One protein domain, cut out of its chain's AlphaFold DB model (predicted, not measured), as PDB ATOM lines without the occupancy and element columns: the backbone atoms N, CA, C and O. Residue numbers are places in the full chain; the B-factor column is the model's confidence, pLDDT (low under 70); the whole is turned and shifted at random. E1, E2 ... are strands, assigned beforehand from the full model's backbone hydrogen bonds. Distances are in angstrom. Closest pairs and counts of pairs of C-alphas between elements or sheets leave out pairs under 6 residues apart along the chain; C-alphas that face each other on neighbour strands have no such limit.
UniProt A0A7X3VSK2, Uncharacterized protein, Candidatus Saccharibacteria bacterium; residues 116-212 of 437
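Overview. This is residues 116 to 212 of the 437 residues of an uncharacterized protein of Candidatus Saccharibacteria bacterium (UniProt A0A7X3VSK2). One single sheet, a twisted slab a single layer thick, in which the seven strands E1 to E7 lie side by side in the order in which they follow each other, each folding back beside the one before. Both faces are bare of named helices, and E3 and E4 are in the middle while the short E1 and E7 make the two edges. The printed part has 97 residues with seven named strands and no named helix, so its class is all strand; the sheet runs E1 E2 E3 E4 E5 E6 E7, all antiparallel. It is only just loose, close to compact, with a radius of gyration of the C-alphas of 15.1 A, and the C-alphas span 39 by 33 by 19 A.

Arrangement. The sheet is a meander, each strand the antiparallel neighbour of the one before. Edge strand E1, residues 123 to 125, forms a hairpin with E2, residues 133 to 140, at 155 degrees between their directions; N 125 and O 134 are 3.1 A apart, within hydrogen-bond range. E2 and E3, residues 146 to 154, form a hairpin with N 137 and O 150 at 2.8 A. E3 and E4, residues 161 to 170, form a hairpin at 172 degrees, with N 151 and O 165 at 2.9 A. E4 and E5, residues 173 to 182, form a hairpin with N 166 and O 178 at 2.8 A. E5 and E6, residues 189 to 198, form a hairpin with N 179 and O 193 at 2.8 A. E6 and edge strand E7, residues 201 to 207, form a hairpin at 165 degrees; the C-alphas of Thr 195 and Ser 204 face each other at 4.1 A, and N 194 and O 205 are 2.9 A apart. E1 and E7 are apart. From edge to edge the strands' lines turn by 70 degrees.

Along the chain. E1 begins at C-alpha 123, (16.689, -4.486, -11.981), and is 6.2 A from first to last C-alpha. E2 is 23.3 A long, E3 23.5 A, E4 26.7 A, E5 27.4 A and E6 26.5 A. E4 begins at C-alpha 161, (25.573, -1.117, 0.904). E7, 19.6 A long, ends at C-alpha 207, (43.787, -3.996, -0.099).

Size, cuts and confidence. The C-alphas farthest apart are those of Asp 143 and Asp 212, at 44.8 A. The printed part, residues 116 to 212, has no cut. The links E2 to E3, E4 to E5 and E6 to E7 are tight; the other three are short, and no link is long. The mean pLDDT of the printed part is 77.3, and 28 residues are under 70: 116 to 132, 199 to 201, 203 to 204 and 207 to 212.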
ATOM      1  N   VAL A 116      30.002   8.132 -23.979       45.22
ATOM      2  CA  VAL A 116      29.375   6.927 -23.395       45.22
ATOM      3  C   VAL A 116      27.873   7.130 -23.126       45.22
ATOM      4  O   VAL A 116      27.489   8.090 -22.451       45.22
ATOM      5  N   LYS A 117      27.016   6.213 -23.605       48.53
ATOM      6  CA  LYS A 117      25.560   6.246 -23.376       48.53
ATOM      7  C   LYS A 117      25.170   5.421 -22.148       48.53
ATOM      8  O   LYS A 117      24.941   4.216 -22.220       48.53
ATOM      9  N   THR A 118      24.999   6.090 -21.013       44.41
ATOM     10  CA  THR A 118      24.487   5.454 -19.792       44.41
ATOM     11  C   THR A 118      23.027   5.013 -19.966       44.41
ATOM     12  O   THR A 118      22.132   5.852 -20.056       44.41
ATOM     13  N   VAL A 119      22.775   3.701 -19.963       50.41
ATOM     14  CA  VAL A 119      21.429   3.114 -19.867       50.41
ATOM     15  C   VAL A 119      21.262   2.569 -18.452       50.41
ATOM     16  O   VAL A 119      21.657   1.444 -18.172       50.41
ATOM     17  N   GLU A 120      20.698   3.365 -17.541       45.88
ATOM     18  CA  GLU A 120      20.438   2.916 -16.165       45.88
ATOM     19  C   GLU A 120      19.272   1.909 -16.123       45.88
ATOM     20  O   GLU A 120      18.126   2.257 -15.840       45.88
ATOM     21  N   GLN A 121      19.569   0.644 -16.422       45.19
ATOM     22  CA  GLN A 121      18.666  -0.485 -16.211       45.19
ATOM     23  C   GLN A 121      18.834  -1.000 -14.779       45.19
ATOM     24  O   GLN A 121      19.699  -1.827 -14.512       45.19
ATOM     25  N   THR A 122      18.016  -0.481 -13.862       49.47
ATOM     26  CA  THR A 122      17.974  -0.928 -12.461       49.47
ATOM     27  C   THR A 122      16.989  -2.081 -12.307       49.47
ATOM     28  O   THR A 122      15.785  -1.864 -12.143       49.47
ATOM     29  N   GLU A 123      17.490  -3.311 -12.321       52.62
ATOM     30  CA  GLU A 123      16.689  -4.486 -11.981       52.62
ATOM     31  C   GLU A 123      16.783  -4.765 -10.476       52.62
ATOM     32  O   GLU A 123      17.865  -4.969  -9.930       52.62
ATOM     33  N   LYS A 124      15.629  -4.724  -9.793       52.69
ATOM     34  CA  LYS A 124      15.513  -5.039  -8.363       52.69
ATOM     35  C   LYS A 124      15.248  -6.525  -8.167       52.69
ATOM     36  O   LYS A 124      14.109  -6.980  -8.314       52.69
ATOM     37  N   TYR A 125      16.261  -7.261  -7.735       51.06
ATOM     38  CA  TYR A 125      16.125  -8.668  -7.374       51.06
ATOM     39  C   TYR A 125      15.789  -8.800  -5.878       51.06
ATOM     40  O   TYR A 125      16.653  -9.036  -5.041       51.06
ATOM     41  N   GLY A 126      14.506  -8.621  -5.527       46.16
ATOM     42  CA  GLY A 126      14.059  -8.593  -4.125       46.16
ATOM     43  C   GLY A 126      12.586  -8.955  -3.913       46.16
ATOM     44  O   GLY A 126      11.725  -8.084  -3.796       46.16
ATOM     45  N   SER A 127      12.267 -10.251  -3.824       42.72
ATOM     46  CA  SER A 127      10.908 -10.734  -3.537       42.72
ATOM     47  C   SER A 127      10.661 -10.959  -2.037       42.72
ATOM     48  O   SER A 127      10.820 -12.065  -1.516       42.72
ATOM     49  N   GLY A 128      10.228  -9.902  -1.339       47.19
ATOM     50  CA  GLY A 128       9.425  -9.973  -0.100       47.19
ATOM     51  C   GLY A 128       9.944 -10.857   1.046       47.19
ATOM     52  O   GLY A 128       9.152 -11.356   1.843       47.19
ATOM     53  N   SER A 129      11.251 -11.096   1.123       45.09
ATOM     54  CA  SER A 129      11.892 -11.987   2.092       45.09
ATOM     55  C   SER A 129      13.236 -11.400   2.523       45.09
ATOM     56  O   SER A 129      13.764 -10.527   1.844       45.09
ATOM     57  N   ARG A 130      13.784 -11.855   3.661       56.75
ATOM     58  CA  ARG A 130      15.024 -11.344   4.294       56.75
ATOM     59  C   ARG A 130      16.315 -11.681   3.520       56.75
ATOM     60  O   ARG A 130      17.293 -12.133   4.109       56.75
ATOM     61  N   ARG A 131      16.296 -11.560   2.198       63.31
ATOM     62  CA  ARG A 131      17.480 -11.665   1.345       63.31
ATOM     63  C   ARG A 131      18.011 -10.255   1.074       63.31
ATOM     64  O   ARG A 131      17.200  -9.329   1.088       63.31
ATOM     65  N   PRO A 132      19.322 -10.091   0.840       65.31
ATOM     66  CA  PRO A 132      19.864  -8.835   0.341       65.31
ATOM     67  C   PRO A 132      19.099  -8.355  -0.896       65.31
ATOM     68  O   PRO A 132      18.717  -9.176  -1.732       65.31
ATOM     69  N   GLU A 133      18.853  -7.047  -1.004       78.94
ATOM     70  CA  GLU A 133      18.384  -6.479  -2.272       78.94
ATOM     71  C   GLU A 133      19.597  -6.336  -3.193       78.94
ATOM     72  O   GLU A 133      20.499  -5.548  -2.909       78.94
ATOM     73  N   GLU A 134      19.619  -7.089  -4.291       82.62
ATOM     74  CA  GLU A 134      20.612  -6.905  -5.348       82.62
ATOM     75  C   GLU A 134      20.108  -5.858  -6.355       82.62
ATOM     76  O   GLU A 134      18.986  -5.953  -6.873       82.62
ATOM     77  N   LEU A 135      20.946  -4.851  -6.614       85.00
ATOM     78  CA  LEU A 135      20.779  -3.863  -7.675       85.00
ATOM     79  C   LEU A 135      21.859  -4.078  -8.731       85.00
ATOM     80  O   LEU A 135      23.052  -3.960  -8.448       85.00
ATOM     81  N   GLU A 136      21.445  -4.329  -9.966       88.25
ATOM     82  CA  GLU A 136      22.346  -4.318 -11.116       88.25
ATOM     83  C   GLU A 136      22.282  -2.965 -11.839       88.25
ATOM     84  O   GLU A 136      21.224  -2.343 -11.939       88.25
ATOM     85  N   ARG A 137      23.433  -2.501 -12.332       87.50
ATOM     86  CA  ARG A 137      23.590  -1.310 -13.172       87.50
ATOM     87  C   ARG A 137      24.541  -1.640 -14.317       87.50
ATOM     88  O   ARG A 137      25.715  -1.927 -14.087       87.50
ATOM     89  N   LEU A 138      24.045  -1.544 -15.544       88.06
ATOM     90  CA  LEU A 138      24.826  -1.710 -16.769       88.06
ATOM     91  C   LEU A 138      25.124  -0.337 -17.387       88.06
ATOM     92  O   LEU A 138      24.309   0.578 -17.308       88.06
ATOM     93  N   GLU A 139      26.297  -0.168 -17.989       84.00
ATOM     94  CA  GLU A 139      26.667   1.031 -18.743       84.00
ATOM     95  C   GLU A 139      27.363   0.635 -20.046       84.00
ATOM     96  O   GLU A 139      28.338  -0.117 -20.030       84.00
ATOM     97  N   TYR A 140      26.868   1.176 -21.159       83.50
ATOM     98  CA  TYR A 140      27.350   0.895 -22.509       83.50
ATOM     99  C   TYR A 140      28.108   2.104 -23.073       83.50
ATOM    100  O   TYR A 140      27.820   3.247 -22.706       83.50
ATOM    101  N   ASP A 141      29.088   1.868 -23.940       81.75
ATOM    102  CA  ASP A 141      29.895   2.915 -24.577       81.75
ATOM    103  C   ASP A 141      29.178   3.621 -25.754       81.75
ATOM    104  O   ASP A 141      27.950   3.739 -25.783       81.75
ATOM    105  N   GLN A 142      29.947   4.216 -26.674       75.25
ATOM    106  CA  GLN A 142      29.418   4.858 -27.883       75.25
ATOM    107  C   GLN A 142      28.961   3.847 -28.935       75.25
ATOM    108  O   GLN A 142      27.958   4.092 -29.613       75.25
ATOM    109  N   ASP A 143      29.695   2.744 -29.059       80.44
ATOM    110  CA  ASP A 143      29.498   1.699 -30.060       80.44
ATOM    111  C   ASP A 143      28.393   0.714 -29.634       80.44
ATOM    112  O   ASP A 143      27.822  -0.002 -30.458       80.44
ATOM    113  N   GLY A 144      28.004   0.768 -28.355       81.50
ATOM    114  CA  GLY A 144      26.938  -0.027 -27.757       81.50
ATOM    115  C   GLY A 144      27.451  -1.291 -27.074       81.50
ATOM    116  O   GLY A 144      26.641  -2.143 -26.706       81.50
ATOM    117  N   GLU A 145      28.765  -1.419 -26.884       87.75
ATOM    118  CA  GLU A 145      29.350  -2.498 -26.099       87.75
ATOM    119  C   GLU A 145      29.238  -2.189 -24.603       87.75
ATOM    120  O   GLU A 145      29.172  -1.033 -24.177       87.75
ATOM    121  N   LEU A 146      29.159  -3.236 -23.777       87.69
ATOM    122  CA  LEU A 146      29.151  -3.080 -22.325       87.69
ATOM    123  C   LEU A 146      30.528  -2.566 -21.891       87.69
ATOM    124  O   LEU A 146      31.526  -3.219 -22.168       87.69
ATOM    125  N   ALA A 147      30.572  -1.434 -21.188       89.00
ATOM    126  CA  ALA A 147      31.803  -0.789 -20.718       89.00
ATOM    127  C   ALA A 147      31.957  -0.850 -19.189       89.00
ATOM    128  O   ALA A 147      33.069  -0.802 -18.653       89.00
ATOM    129  N   LEU A 148      30.843  -0.930 -18.456       92.12
ATOM    130  CA  LEU A 148      30.837  -1.218 -17.024       92.12
ATOM    131  C   LEU A 148      29.570  -1.959 -16.613       92.12
ATOM    132  O   LEU A 148      28.475  -1.671 -17.085       92.12
ATOM    133  N   ARG A 149      29.735  -2.862 -15.654       91.31
ATOM    134  CA  ARG A 149      28.664  -3.530 -14.926       91.31
ATOM    135  C   ARG A 149      28.932  -3.379 -13.438       91.31
ATOM    136  O   ARG A 149      30.050  -3.586 -12.985       91.31
ATOM    137  N   ARG A 150      27.928  -2.966 -12.674       93.06
ATOM    138  CA  ARG A 150      28.031  -2.783 -11.226       93.06
ATOM    139  C   ARG A 150      26.875  -3.505 -10.555       93.06
ATOM    140  O   ARG A 150      25.721  -3.186 -10.822       93.06
ATOM    141  N   LEU A 151      27.209  -4.464  -9.703       93.06
ATOM    142  CA  LEU A 151      26.276  -5.187  -8.849       93.06
ATOM    143  C   LEU A 151      26.435  -4.660  -7.421       93.06
ATOM    144  O   LEU A 151      27.539  -4.693  -6.876       93.06
ATOM    145  N   GLU A 152      25.358  -4.169  -6.822       92.69
ATOM    146  CA  GLU A 152      25.316  -3.701  -5.437       92.69
ATOM    147  C   GLU A 152      24.415  -4.611  -4.604       92.69
ATOM    148  O   GLU A 152      23.270  -4.860  -4.963       92.69
ATOM    149  N   GLU A 153      24.933  -5.086  -3.477       91.19
ATOM    150  CA  GLU A 153      24.209  -5.873  -2.483       91.19
ATOM    151  C   GLU A 153      23.851  -4.951  -1.312       91.19
ATOM    152  O   GLU A 153      24.741  -4.392  -0.658       91.19
ATOM    153  N   LEU A 154      22.555  -4.766  -1.058       88.25
ATOM    154  CA  LEU A 154      22.037  -3.918   0.014       88.25
ATOM    155  C   LEU A 154      21.477  -4.754   1.171       88.25
ATOM    156  O   LEU A 154      20.748  -5.724   0.966       88.25
ATOM    157  N   ASP A 155      21.745  -4.313   2.397       85.81
ATOM    158  CA  ASP A 155      21.089  -4.813   3.604       85.81
ATOM    159  C   ASP A 155      19.581  -4.505   3.554       85.81
ATOM    160  O   ASP A 155      19.214  -3.327   3.473       85.81
ATOM    161  N   PRO A 156      18.689  -5.511   3.631       80.31
ATOM    162  CA  PRO A 156      17.255  -5.300   3.452       80.31
ATOM    163  C   PRO A 156      16.596  -4.557   4.623       80.31
ATOM    164  O   PRO A 156      15.482  -4.061   4.467       80.31
ATOM    165  N   GLU A 157      17.243  -4.475   5.794       83.38
ATOM    166  CA  GLU A 157      16.693  -3.759   6.954       83.38
ATOM    167  C   GLU A 157      17.093  -2.274   6.976       83.38
ATOM    168  O   GLU A 157      16.250  -1.416   7.242       83.38
ATOM    169  N   SER A 158      18.354  -1.942   6.677       84.25
ATOM    170  CA  SER A 158      18.863  -0.559   6.715       84.25
ATOM    171  C   SER A 158      19.017   0.121   5.349       84.25
ATOM    172  O   SER A 158      19.274   1.327   5.304       84.25
ATOM    173  N   GLY A 159      18.891  -0.619   4.241       84.50
ATOM    174  CA  GLY A 159      19.128  -0.124   2.879       84.50
ATOM    175  C   GLY A 159      20.584   0.277   2.613       84.50
ATOM    176  O   GLY A 159      20.853   1.064   1.705       84.50
ATOM    177  N   ARG A 160      21.526  -0.191   3.442       85.44
ATOM    178  CA  ARG A 160      22.951   0.142   3.339       85.44
ATOM    179  C   ARG A 160      23.674  -0.825   2.420       85.44
ATOM    180  O   ARG A 160      23.384  -2.014   2.415       85.44
ATOM    181  N   LEU A 161      24.670  -0.309   1.712       87.50
ATOM    182  CA  LEU A 161      25.573  -1.117   0.904       87.50
ATOM    183  C   LEU A 161      26.351  -2.091   1.800       87.50
ATOM    184  O   LEU A 161      26.992  -1.663   2.758       87.50
ATOM    185  N   LEU A 162      26.267  -3.383   1.483       91.56
ATOM    186  CA  LEU A 162      27.055  -4.469   2.074       91.56
ATOM    187  C   LEU A 162      28.232  -4.828   1.169       91.56
ATOM    188  O   LEU A 162      29.350  -5.036   1.641       91.56
ATOM    189  N   LYS A 163      27.990  -4.868  -0.143       93.62
ATOM    190  CA  LYS A 163      28.985  -5.230  -1.150       93.62
ATOM    191  C   LYS A 163      28.715  -4.491  -2.456       93.62
ATOM    192  O   LYS A 163      27.564  -4.298  -2.826       93.62
ATOM    193  N   ALA A 164      29.767  -4.115  -3.174       93.81
ATOM    194  CA  ALA A 164      29.674  -3.679  -4.562       93.81
ATOM    195  C   ALA A 164      30.732  -4.397  -5.400       93.81
ATOM    196  O   ALA A 164      31.917  -4.312  -5.093       93.81
ATOM    197  N   ALA A 165      30.324  -5.083  -6.463       93.88
ATOM    198  CA  ALA A 165      31.224  -5.617  -7.481       93.88
ATOM    199  C   ALA A 165      31.119  -4.734  -8.728       93.88
ATOM    200  O   ALA A 165      30.043  -4.602  -9.306       93.88
ATOM    201  N   THR A 166      32.218  -4.090  -9.118       94.44
ATOM    202  CA  THR A 166      32.294  -3.240 -10.312       94.44
ATOM    203  C   THR A 166      33.221  -3.883 -11.336       94.44
ATOM    204  O   THR A 166      34.431  -3.944 -11.135       94.44
ATOM    205  N   GLU A 167      32.647  -4.353 -12.434       94.31
ATOM    206  CA  GLU A 167      33.330  -4.948 -13.577       94.31
ATOM    207  C   GLU A 167      33.490  -3.888 -14.677       94.31
ATOM    208  O   GLU A 167      32.536  -3.198 -15.041       94.31
ATOM    209  N   PHE A 168      34.700  -3.753 -15.212       90.81
ATOM    210  CA  PHE A 168      35.034  -2.884 -16.336       90.81
ATOM    211  C   PHE A 168      35.391  -3.736 -17.544       90.81
ATOM    212  O   PHE A 168      36.079  -4.755 -17.416       90.81
ATOM    213  N   TYR A 169      34.958  -3.277 -18.710       90.69
ATOM    214  CA  TYR A 169      35.104  -3.977 -19.975       90.69
ATOM    215  C   TYR A 169      35.761  -3.065 -21.013       90.69
ATOM    216  O   TYR A 169      35.555  -1.851 -21.002       90.69
ATOM    217  N   GLU A 170      36.544  -3.665 -21.903       87.00
ATOM    218  CA  GLU A 170      37.198  -3.018 -23.037       87.00
ATOM    219  C   GLU A 170      37.141  -3.991 -24.226       87.00
ATOM    220  O   GLU A 170      37.546  -5.148 -24.093       87.00
ATOM    221  N   ASN A 171      36.596  -3.557 -25.371       86.31
ATOM    222  CA  ASN A 171      36.371  -4.393 -26.565       86.31
ATOM    223  C   ASN A 171      35.651  -5.722 -26.226       86.31
ATOM    224  O   ASN A 171      36.180  -6.821 -26.432       86.31
ATOM    225  N   GLY A 172      34.493  -5.618 -25.567       85.00
ATOM    226  CA  GLY A 172      33.690  -6.743 -25.069       85.00
ATOM    227  C   GLY A 172      34.330  -7.635 -23.987       85.00
ATOM    228  O   GLY A 172      33.664  -8.540 -23.481       85.00
ATOM    229  N   SER A 173      35.587  -7.404 -23.598       88.69
ATOM    230  CA  SER A 173      36.346  -8.261 -22.675       88.69
ATOM    231  C   SER A 173      36.476  -7.619 -21.296       88.69
ATOM    232  O   SER A 173      36.785  -6.436 -21.185       88.69
ATOM    233  N   LYS A 174      36.253  -8.383 -20.219       92.12
ATOM    234  CA  LYS A 174      36.427  -7.891 -18.841       92.12
ATOM    235  C   LYS A 174      37.916  -7.649 -18.573       92.12
ATOM    236  O   LYS A 174      38.702  -8.579 -18.706       92.12
ATOM    237  N   VAL A 175      38.286  -6.428 -18.180       91.56
ATOM    238  CA  VAL A 175      39.685  -6.005 -17.936       91.56
ATOM    239  C   VAL A 175      39.991  -5.710 -16.469       91.56
ATOM    240  O   VAL A 175      41.138  -5.806 -16.036       91.56
ATOM    241  N   LEU A 176      38.981  -5.360 -15.671       88.25
ATOM    242  CA  LEU A 176      39.141  -5.074 -14.244       88.25
ATOM    243  C   LEU A 176      37.865  -5.443 -13.489       88.25
ATOM    244  O   LEU A 176      36.766  -5.097 -13.909       88.25
ATOM    245  N   GLU A 177      38.016  -6.087 -12.343       91.75
ATOM    246  CA  GLU A 177      36.989  -6.204 -11.315       91.75
ATOM    247  C   GLU A 177      37.445  -5.465 -10.060       91.75
ATOM    248  O   GLU A 177      38.603  -5.566  -9.660       91.75
ATOM    249  N   VAL A 178      36.533  -4.736  -9.423       92.19
ATOM    250  CA  VAL A 178      36.729  -4.150  -8.097       92.19
ATOM    251  C   VAL A 178      35.587  -4.608  -7.200       92.19
ATOM    252  O   VAL A 178      34.445  -4.194  -7.397       92.19
ATOM    253  N   VAL A 179      35.895  -5.453  -6.217       94.25
ATOM    254  CA  VAL A 179      34.956  -5.906  -5.186       94.25
ATOM    255  C   VAL A 179      35.210  -5.121  -3.907       94.25
ATOM    256  O   VAL A 179      36.263  -5.235  -3.285       94.25
ATOM    257  N   GLU A 180      34.224  -4.335  -3.506       93.19
ATOM    258  CA  GLU A 180      34.206  -3.547  -2.281       93.19
ATOM    259  C   GLU A 180      33.253  -4.198  -1.273       93.19
ATOM    260  O   GLU A 180      32.119  -4.524  -1.621       93.19
ATOM    261  N   VAL A 181      33.697  -4.392  -0.031       92.06
ATOM    262  CA  VAL A 181      32.883  -4.920   1.076       92.06
ATOM    263  C   VAL A 181      32.801  -3.869   2.174       92.06
ATOM    264  O   VAL A 181      33.817  -3.292   2.569       92.06
ATOM    265  N   PHE A 182      31.595  -3.636   2.679       92.56
ATOM    266  CA  PHE A 182      31.265  -2.561   3.605       92.56
ATOM    267  C   PHE A 182      30.731  -3.117   4.929       92.56
ATOM    268  O   PHE A 182      30.110  -4.177   4.986       92.56
ATOM    269  N   SER A 183      30.959  -2.386   6.018       89.12
ATOM    270  CA  SER A 183      30.427  -2.730   7.334       89.12
ATOM    271  C   SER A 183      28.917  -2.478   7.391       89.12
ATOM    272  O   SER A 183      28.504  -1.331   7.191       89.12
ATOM    273  N   PRO A 184      28.076  -3.463   7.762       83.31
ATOM    274  CA  PRO A 184      26.641  -3.230   7.945       83.31
ATOM    275  C   PRO A 184      26.369  -2.160   9.021       83.31
ATOM    276  O   PRO A 184      25.494  -1.299   8.875       83.31
ATOM    277  N   GLY A 185      27.177  -2.155  10.089       84.00
ATOM    278  CA  GLY A 185      26.990  -1.293  11.258       84.00
ATOM    279  C   GLY A 185      27.184   0.202  10.984       84.00
ATOM    280  O   GLY A 185      26.492   1.026  11.588       84.00
ATOM    281  N   ASN A 186      28.054   0.582  10.041       86.12
ATOM    282  CA  ASN A 186      28.379   1.993   9.778       86.12
ATOM    283  C   ASN A 186      28.539   2.383   8.291       86.12
ATOM    284  O   ASN A 186      28.746   3.561   8.006       86.12
ATOM    285  N   GLY A 187      28.420   1.443   7.348       84.25
ATOM    286  CA  GLY A 187      28.550   1.684   5.906       84.25
ATOM    287  C   GLY A 187      29.966   2.025   5.425       84.25
ATOM    288  O   GLY A 187      30.127   2.444   4.281       84.25
ATOM    289  N   ARG A 188      30.998   1.892   6.272       85.81
ATOM    290  CA  ARG A 188      32.396   2.120   5.875       85.81
ATOM    291  C   ARG A 188      32.936   0.932   5.091       85.81
ATOM    292  O   ARG A 188      32.610  -0.209   5.400       85.81
ATOM    293  N   LEU A 189      33.797   1.212   4.116       86.75
ATOM    294  CA  LEU A 189      34.578   0.200   3.410       86.75
ATOM    295  C   LEU A 189      35.468  -0.552   4.417       86.75
ATOM    296  O   LEU A 189      36.200   0.085   5.167       86.75
ATOM    297  N   ILE A 190      35.382  -1.883   4.432       90.31
ATOM    298  CA  ILE A 190      36.272  -2.778   5.194       90.31
ATOM    299  C   ILE A 190      37.385  -3.301   4.281       90.31
ATOM    300  O   ILE A 190      38.531  -3.450   4.695       90.31
ATOM    301  N   LYS A 191      37.036  -3.636   3.033       88.12
ATOM    302  CA  LYS A 191      37.900  -4.411   2.142       88.12
ATOM    303  C   LYS A 191      37.665  -4.037   0.689       88.12
ATOM    304  O   LYS A 191      36.514  -3.937   0.263       88.12
ATOM    305  N   ARG A 192      38.748  -3.880  -0.074       91.12
ATOM    306  CA  ARG A 192      38.718  -3.720  -1.530       91.12
ATOM    307  C   ARG A 192      39.650  -4.741  -2.176       91.12
ATOM    308  O   ARG A 192      40.862  -4.694  -1.988       91.12
ATOM    309  N   LEU A 193      39.085  -5.634  -2.976       87.44
ATOM    310  CA  LEU A 193      39.830  -6.495  -3.887       87.44
ATOM    311  C   LEU A 193      39.753  -5.884  -5.287       87.44
ATOM    312  O   LEU A 193      38.664  -5.553  -5.748       87.44
ATOM    313  N   SER A 194      40.888  -5.736  -5.963       86.38
ATOM    314  CA  SER A 194      40.940  -5.348  -7.372       86.38
ATOM    315  C   SER A 194      41.665  -6.413  -8.181       86.38
ATOM    316  O   SER A 194      42.852  -6.644  -7.954       86.38
ATOM    317  N   THR A 195      40.973  -7.035  -9.129       83.94
ATOM    318  CA  THR A 195      41.524  -8.067 -10.011       83.94
ATOM    319  C   THR A 195      41.584  -7.533 -11.427       83.94
ATOM    320  O   THR A 195      40.550  -7.263 -12.036       83.94
ATOM    321  N   ARG A 196      42.794  -7.362 -11.960       85.56
ATOM    322  CA  ARG A 196      42.997  -7.047 -13.371       85.56
ATOM    323  C   ARG A 196      43.071  -8.341 -14.176       85.56
ATOM    324  O   ARG A 196      43.772  -9.277 -13.798       85.56
ATOM    325  N   TYR A 197      42.391  -8.336 -15.312       80.56
ATOM    326  CA  TYR A 197      42.447  -9.383 -16.320       80.56
ATOM    327  C   TYR A 197      43.232  -8.840 -17.514       80.56
ATOM    328  O   TYR A 197      42.762  -7.958 -18.232       80.56
ATOM    329  N   GLU A 198      44.454  -9.330 -17.694       83.19
ATOM    330  CA  GLU A 198      45.219  -9.153 -18.928       83.19
ATOM    331  C   GLU A 198      45.038 -10.428 -19.774       83.19
ATOM    332  O   GLU A 198      44.680 -11.473 -19.234       83.19
ATOM    333  N   ALA A 199      45.220 -10.354 -21.098       63.91
ATOM    334  CA  ALA A 199      44.642 -11.311 -22.061       63.91
ATOM    335  C   ALA A 199      44.922 -12.814 -21.811       63.91
ATOM    336  O   ALA A 199      44.169 -13.655 -22.298       63.91
ATOM    337  N   GLU A 200      45.967 -13.154 -21.048       62.62
ATOM    338  CA  GLU A 200      46.295 -14.525 -20.627       62.62
ATOM    339  C   GLU A 200      46.685 -14.627 -19.131       62.62
ATOM    340  O   GLU A 200      47.203 -15.655 -18.698       62.62
ATOM    341  N   CYS A 201      46.479 -13.577 -18.320       55.19
ATOM    342  CA  CYS A 201      46.946 -13.504 -16.926       55.19
ATOM    343  C   CYS A 201      45.967 -12.761 -16.000       55.19
ATOM    344  O   CYS A 201      45.590 -11.616 -16.248       55.19
ATOM    345  N   GLU A 202      45.624 -13.392 -14.874       70.94
ATOM    346  CA  GLU A 202      44.883 -12.773 -13.772       70.94
ATOM    347  C   GLU A 202      45.868 -12.196 -12.744       70.94
ATOM    348  O   GLU A 202      46.694 -12.923 -12.188       70.94
ATOM    349  N   VAL A 203      45.784 -10.889 -12.479       69.00
ATOM    350  CA  VAL A 203      46.605 -10.198 -11.474       69.00
ATOM    351  C   VAL A 203      45.684  -9.572 -10.434       69.00
ATOM    352  O   VAL A 203      45.051  -8.542 -10.676       69.00
ATOM    353  N   SER A 204      45.606 -10.195  -9.260       67.50
ATOM    354  CA  SER A 204      44.815  -9.708  -8.134       67.50
ATOM    355  C   SER A 204      45.657  -8.902  -7.141       67.50
ATOM    356  O   SER A 204      46.767  -9.270  -6.753       67.50
ATOM    357  N   HIS A 205      45.100  -7.773  -6.718       70.62
ATOM    358  CA  HIS A 205      45.617  -6.914  -5.663       70.62
ATOM    359  C   HIS A 205      44.544  -6.759  -4.590       70.62
ATOM    360  O   HIS A 205      43.478  -6.189  -4.829       70.62
ATOM    361  N   GLU A 206      44.835  -7.274  -3.404       73.62
ATOM    362  CA  GLU A 206      43.976  -7.185  -2.232       73.62
ATOM    363  C   GLU A 206      44.449  -6.036  -1.336       73.62
ATOM    364  O   GLU A 206      45.618  -5.977  -0.953       73.62
ATOM    365  N   VAL A 207      43.545  -5.105  -1.025       65.88
ATOM    366  CA  VAL A 207      43.787  -3.996  -0.099       65.88
ATOM    367  C   VAL A 207      42.744  -4.067   1.012       65.88
ATOM    368  O   VAL A 207      41.578  -3.701   0.840       65.88
ATOM    369  N   GLU A 208      43.171  -4.559   2.171       60.31
ATOM    370  CA  GLU A 208      42.391  -4.471   3.402       60.31
ATOM    371  C   GLU A 208      42.679  -3.123   4.076       60.31
ATOM    372  O   GLU A 208      43.658  -2.975   4.806       60.31
ATOM    373  N   ASP A 209      41.823  -2.129   3.817       56.25
ATOM    374  CA  ASP A 209      41.805  -0.858   4.553       56.25
ATOM    375  C   ASP A 209      41.206  -1.088   5.955       56.25
ATOM    376  O   ASP A 209      40.114  -0.625   6.298       56.25
ATOM    377  N   LEU A 210      41.962  -1.802   6.795       50.19
ATOM    378  CA  LEU A 210      41.722  -1.933   8.231       50.19
ATOM    379  C   LEU A 210      42.022  -0.596   8.926       50.19
ATOM    380  O   LEU A 210      42.972  -0.457   9.692       50.19
ATOM    381  N   THR A 211      41.192   0.415   8.662       52.38
ATOM    382  CA  THR A 211      41.040   1.522   9.610       52.38
ATOM    383  C   THR A 211      40.426   0.947  10.875       52.38
ATOM    384  O   THR A 211      39.263   0.546  10.851       52.38
ATOM    385  N   ASP A 212      41.217   0.870  11.949       44.34
ATOM    386  CA  ASP A 212      40.801   0.310  13.235       44.34
ATOM    387  C   ASP A 212      39.441   0.880  13.649       44.34
ATOM    388  O   ASP A 212      39.302   2.052  14.016       44.34
TER     389      ASP A 212